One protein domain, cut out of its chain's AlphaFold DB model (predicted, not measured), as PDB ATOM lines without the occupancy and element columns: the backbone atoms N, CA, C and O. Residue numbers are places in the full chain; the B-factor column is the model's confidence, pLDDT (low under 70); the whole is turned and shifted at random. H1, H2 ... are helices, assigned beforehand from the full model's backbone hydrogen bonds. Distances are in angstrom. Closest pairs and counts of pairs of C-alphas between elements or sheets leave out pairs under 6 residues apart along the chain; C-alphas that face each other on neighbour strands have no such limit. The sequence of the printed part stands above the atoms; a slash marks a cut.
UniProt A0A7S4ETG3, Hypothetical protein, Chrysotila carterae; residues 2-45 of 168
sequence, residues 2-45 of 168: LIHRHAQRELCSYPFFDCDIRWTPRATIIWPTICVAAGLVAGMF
ATOM      1  N   LEU A   2     123.479 121.331 128.578       72.62
ATOM      2  CA  LEU A   2     122.121 121.373 129.169       72.62
ATOM      3  C   LEU A   2     121.069 120.581 128.371       72.62
ATOM      4  O   LEU A   2     120.363 119.762 128.943       72.62
ATOM      5  N   ILE A   3     121.042 120.745 127.044       77.12
ATOM      6  CA  ILE A   3     120.123 120.021 126.143       77.12
ATOM      7  C   ILE A   3     120.355 118.505 126.203       77.12
ATOM      8  O   ILE A   3     119.411 117.729 126.237       77.12
ATOM      9  N   HIS A   4     121.619 118.077 126.283       74.75
ATOM     10  CA  HIS A   4     121.973 116.657 126.347       74.75
ATOM     11  C   HIS A   4     121.511 116.020 127.667       74.75
ATOM     12  O   HIS A   4     120.984 114.914 127.669       74.75
ATOM     13  N   ARG A   5     121.615 116.756 128.784       76.88
ATOM     14  CA  ARG A   5     121.061 116.329 130.079       76.88
ATOM     15  C   ARG A   5     119.530 116.316 130.093       76.88
ATOM     16  O   ARG A   5     118.958 115.445 130.736       76.88
ATOM     17  N   HIS A   6     118.873 117.253 129.407       74.00
ATOM     18  CA  HIS A   6     117.411 117.263 129.295       74.00
ATOM     19  C   HIS A   6     116.907 116.060 128.492       74.00
ATOM     20  O   HIS A   6     116.038 115.338 128.967       74.00
ATOM     21  N   ALA A   7     117.538 115.778 127.347       74.38
ATOM     22  CA  ALA A   7     117.241 114.602 126.535       74.38
ATOM     23  C   ALA A   7     117.456 113.292 127.317       74.38
ATOM     24  O   ALA A   7     116.644 112.380 127.229       74.38
ATOM     25  N   GLN A   8     118.501 113.206 128.152       76.56
ATOM     26  CA  GLN A   8     118.701 112.056 129.046       76.56
ATOM     27  C   GLN A   8     117.599 111.916 130.108       76.56
ATOM     28  O   GLN A   8     117.182 110.801 130.408       76.56
ATOM     29  N   ARG A   9     117.100 113.024 130.669       73.62
ATOM     30  CA  ARG A   9     115.998 113.002 131.648       73.62
ATOM     31  C   ARG A   9     114.663 112.603 131.020       73.62
ATOM     32  O   ARG A   9     113.896 111.890 131.660       73.62
ATOM     33  N   GLU A  10     114.421 113.006 129.773       76.06
ATOM     34  CA  GLU A  10     113.271 112.551 128.980       76.06
ATOM     35  C   GLU A  10     113.362 111.049 128.672       76.06
ATOM     36  O   GLU A  10     112.380 110.330 128.852       76.06
ATOM     37  N   LEU A  11     114.551 110.549 128.308       77.38
ATOM     38  CA  LEU A  11     114.798 109.120 128.064       77.38
ATOM     39  C   LEU A  11     114.599 108.247 129.314       77.38
ATOM     40  O   LEU A  11     114.196 107.094 129.192       77.38
ATOM     41  N   CYS A  12     114.856 108.781 130.509       80.12
ATOM     42  CA  CYS A  12     114.636 108.082 131.779       80.12
ATOM     43  C   CYS A  12     113.222 108.274 132.361       80.12
ATOM     44  O   CYS A  12     113.004 107.901 133.513       80.12
ATOM     45  N   SER A  13     112.282 108.865 131.610       72.19
ATOM     46  CA  SER A  13     110.904 109.138 132.061       72.19
ATOM     47  C   SER A  13     110.837 109.825 133.434       72.19
ATOM     48  O   SER A  13     110.031 109.465 134.291       72.19
ATOM     49  N   TYR A  14     111.709 110.812 133.660       72.81
ATOM     50  CA  TYR A  14     111.704 111.587 134.898       72.81
ATOM     51  C   TYR A  14     110.376 112.362 135.040       72.81
ATOM     52  O   TYR A  14     109.953 112.998 134.070       72.81
ATOM     53  N   PRO A  15     109.708 112.346 136.210       68.62
ATOM     54  CA  PRO A  15     108.500 113.131 136.422       68.62
ATOM     55  C   PRO A  15     108.870 114.617 136.489       68.62
ATOM     56  O   PRO A  15     109.405 115.093 137.487       68.62
ATOM     57  N   PHE A  16     108.615 115.345 135.404       65.69
ATOM     58  CA  PHE A  16     108.763 116.797 135.370       65.69
ATOM     59  C   PHE A  16     107.636 117.439 136.185       65.69
ATOM     60  O   PHE A  16     106.460 117.172 135.932       65.69
ATOM     61  N   PHE A  17     107.990 118.281 137.154       67.62
ATOM     62  CA  PHE A  17     107.010 119.082 137.890       67.62
ATOM     63  C   PHE A  17     106.635 120.336 137.086       67.62
ATOM     64  O   PHE A  17     107.427 120.815 136.279       67.62
ATOM     65  N   ASP A  18     105.466 120.937 137.342       59.50
ATOM     66  CA  ASP A  18     105.012 122.160 136.644       59.50
ATOM     67  C   ASP A  18     105.971 123.361 136.790       59.50
ATOM     68  O   ASP A  18     105.910 124.306 136.009       59.50
ATOM     69  N   CYS A  19     106.870 123.329 137.780       64.69
ATOM     70  CA  CYS A  19     107.899 124.350 138.005       64.69
ATOM     71  C   CYS A  19     109.253 124.043 137.330       64.69
ATOM     72  O   CYS A  19     110.223 124.771 137.565       64.69
ATOM     73  N   ASP A  20     109.362 122.963 136.546       67.00
ATOM     74  CA  ASP A  20     110.606 122.599 135.867       67.00
ATOM     75  C   ASP A  20     110.779 123.342 134.537       67.00
ATOM     76  O   ASP A  20     109.926 123.346 133.647       67.00
ATOM     77  N   ILE A  21     111.959 123.939 134.376       69.62
ATOM     78  CA  ILE A  21     112.343 124.661 133.164       69.62
ATOM     79  C   ILE A  21     112.555 123.650 132.031       69.62
ATOM     80  O   ILE A  21     113.508 122.867 132.058       69.62
ATOM     81  N   ARG A  22     111.708 123.708 130.996       70.62
ATOM     82  CA  ARG A  22     111.898 122.927 129.763       70.62
ATOM     83  C   ARG A  22     112.948 123.576 128.869       70.62
ATOM     84  O   ARG A  22     112.732 124.633 128.269       70.62
ATOM     85  N   TRP A  23     114.096 122.921 128.754       70.31
ATOM     86  CA  TRP A  23     115.243 123.439 128.014       70.31
ATOM     87  C   TRP A  23     115.122 123.137 126.520       70.31
ATOM     88  O   TRP A  23     115.589 122.112 126.032       70.31
ATOM     89  N   THR A  24     114.527 124.063 125.769       75.62
ATOM     90  CA  THR A  24     114.570 124.033 124.298       75.62
ATOM     91  C   THR A  24     115.881 124.640 123.776       75.62
ATOM     92  O   THR A  24     116.494 125.478 124.452       75.62
ATOM     93  N   PRO A  25     116.337 124.283 122.558       74.38
ATOM     94  CA  PRO A  25     117.552 124.856 121.970       74.38
ATOM     95  C   PRO A  25     117.504 126.386 121.850       74.38
ATOM     96  O   PRO A  25     118.521 127.046 122.042       74.38
ATOM     97  N   ARG A  26     116.318 126.965 121.615       76.38
ATOM     98  CA  ARG A  26     116.124 128.423 121.567       76.38
ATOM     99  C   ARG A  26     116.149 129.054 122.962       76.38
ATOM    100  O   ARG A  26     116.878 130.018 123.177       76.38
ATOM    101  N   ALA A  27     115.423 128.484 123.926       74.88
ATOM    102  CA  ALA A  27     115.383 128.986 125.303       74.88
ATOM    103  C   ALA A  27     116.769 128.971 125.974       74.88
ATOM    104  O   ALA A  27     117.115 129.892 126.708       74.88
ATOM    105  N   THR A  28     117.595 127.969 125.661       79.06
ATOM    106  CA  THR A  28     118.959 127.835 126.201       79.06
ATOM    107  C   THR A  28     119.863 129.017 125.834       79.06
ATOM    108  O   THR A  28     120.806 129.299 126.564       79.06
ATOM    109  N   ILE A  29     119.586 129.717 124.729       81.19
ATOM    110  CA  ILE A  29     120.368 130.877 124.280       81.19
ATOM    111  C   ILE A  29     119.667 132.187 124.652       81.19
ATOM    112  O   ILE A  29     120.327 133.118 125.102       81.19
ATOM    113  N   ILE A  30     118.341 132.258 124.515       82.81
ATOM    114  CA  ILE A  30     117.565 133.489 124.727       82.81
ATOM    115  C   ILE A  30     117.558 133.922 126.202       82.81
ATOM    116  O   ILE A  30     117.769 135.095 126.499       82.81
ATOM    117  N   TRP A  31     117.354 133.002 127.150       81.44
ATOM    118  CA  TRP A  31     117.274 133.382 128.567       81.44
ATOM    119  C   TRP A  31     118.603 133.911 129.128       81.44
ATOM    120  O   TRP A  31     118.587 134.950 129.796       81.44
ATOM    121  N   PRO A  32     119.766 133.285 128.848       84.38
ATOM    122  CA  PRO A  32     121.048 133.820 129.292       84.38
ATOM    123  C   PRO A  32     121.400 135.163 128.655       84.38
ATOM    124  O   PRO A  32     121.926 136.027 129.350       84.38
ATOM    125  N   THR A  33     121.107 135.374 127.368       84.62
ATOM    126  CA  THR A  33     121.428 136.650 126.705       84.62
ATOM    127  C   THR A  33     120.602 137.798 127.274       84.62
ATOM    128  O   THR A  33     121.164 138.850 127.580       84.62
ATOM    129  N   ILE A  34     119.308 137.574 127.527       84.19
ATOM    130  CA  ILE A  34     118.448 138.542 128.220       84.19
ATOM    131  C   ILE A  34     118.974 138.806 129.636       84.19
ATOM    132  O   ILE A  34     119.083 139.963 130.032       84.19
ATOM    133  N   CYS A  35     119.370 137.768 130.383       82.75
ATOM    134  CA  CYS A  35     119.952 137.929 131.720       82.75
ATOM    135  C   CYS A  35     121.237 138.764 131.713       82.75
ATOM    136  O   CYS A  35     121.446 139.569 132.622       82.75
ATOM    137  N   VAL A  36     122.110 138.556 130.725       84.44
ATOM    138  CA  VAL A  36     123.368 139.300 130.590       84.44
ATOM    139  C   VAL A  36     123.078 140.758 130.263       84.44
ATOM    140  O   VAL A  36     123.580 141.628 130.968       84.44
ATOM    141  N   ALA A  37     122.224 141.033 129.273       84.94
ATOM    142  CA  ALA A  37     121.837 142.396 128.913       84.94
ATOM    143  C   ALA A  37     121.172 143.125 130.093       84.94
ATOM    144  O   ALA A  37     121.593 144.218 130.469       84.94
ATOM    145  N   ALA A  38     120.201 142.479 130.743       81.56
ATOM    146  CA  ALA A  38     119.542 142.988 131.941       81.56
ATOM    147  C   ALA A  38     120.527 143.252 133.090       81.56
ATOM    148  O   ALA A  38     120.418 144.267 133.774       81.56
ATOM    149  N   GLY A  39     121.491 142.354 133.309       79.00
ATOM    150  CA  GLY A  39     122.522 142.506 134.333       79.00
ATOM    151  C   GLY A  39     123.469 143.671 134.051       79.00
ATOM    152  O   GLY A  39     123.825 144.396 134.976       79.00
ATOM    153  N   LEU A  40     123.829 143.879 132.784       82.56
ATOM    154  CA  LEU A  40     124.671 144.989 132.340       82.56
ATOM    155  C   LEU A  40     123.975 146.330 132.590       82.56
ATOM    156  O   LEU A  40     124.538 147.210 133.236       82.56
ATOM    157  N   VAL A  41     122.709 146.434 132.180       82.31
ATOM    158  CA  VAL A  41     121.868 147.615 132.415       82.31
ATOM    159  C   VAL A  41     121.683 147.855 133.917       82.31
ATOM    160  O   VAL A  41     121.941 148.951 134.405       82.31
ATOM    161  N   ALA A  42     121.321 146.825 134.686       76.44
ATOM    162  CA  ALA A  42     121.155 146.943 136.136       76.44
ATOM    163  C   ALA A  42     122.457 147.332 136.862       76.44
ATOM    164  O   ALA A  42     122.402 148.020 137.882       76.44
ATOM    165  N   GLY A  43     123.612 146.902 136.345       73.38
ATOM    166  CA  GLY A  43     124.933 147.296 136.828       73.38
ATOM    167  C   GLY A  43     125.247 148.764 136.548       73.38
ATOM    168  O   GLY A  43     125.716 149.454 137.449       73.38
ATOM    169  N   MET A  44     124.915 149.266 135.352       76.50
ATOM    170  CA  MET A  44     125.080 150.685 135.002       76.50
ATOM    171  C   MET A  44     124.242 151.606 135.894       76.50
ATOM    172  O   MET A  44     124.726 152.651 136.316       76.50
ATOM    173  N   PHE A  45     123.009 151.207 136.219       74.88
ATOM    174  CA  PHE A  45     122.140 151.973 137.119       74.88
ATOM    175  C   PHE A  45     122.454 151.765 138.611       74.88
ATOM    176  O   PHE A  45     121.863 152.433 139.454       74.88
TER     177      PHE A  45
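Overview. This is residues 2 to 45 of the 168 residues of the protein "Hypothetical protein" of Chrysotila carterae (UniProt A0A7S4ETG3). A long helix, H2, sticks out as an arm from an open ring made by the shorter helix H1 and the link that folds back from its end to where H2 begins. The printed part has 44 residues, with H1 then H2 along the chain and no named strand; the class is all helix. It is only just extended, close to loose, with a radius of gyration of the C-alphas of 14.3 A and spans of 44 by 19 by 12 A.

Along the chain. Find C-alpha 2 at (122.121, 121.373, 129.169); from there H1, residues 2 to 11, runs 14.3 A. Find C-alpha 27 at (115.383, 128.986, 125.303); from there H2, residues 27 to 44, runs 25.7 A to C-alpha 44 at (125.080, 150.685, 135.002).

Arrangement. Look at Leu 2 and Thr 28: their C-alphas, the closest of H1 and H2, are 7.8 A apart, and the helices are close but not clearly touching. They run opposite ways at a steep tilt of 38 degrees. Every O i to N i+4 pair of H1 is within hydrogen-bond range, and 13 of 14 in H2.

Size, cuts and confidence. The C-alphas farthest apart are those of Cys 12 and Phe 45, at 44.8 A. The printed part has no cut. Residues 12 to 26 make the long link, and in it residues 15 to 21 have pLDDT under 70.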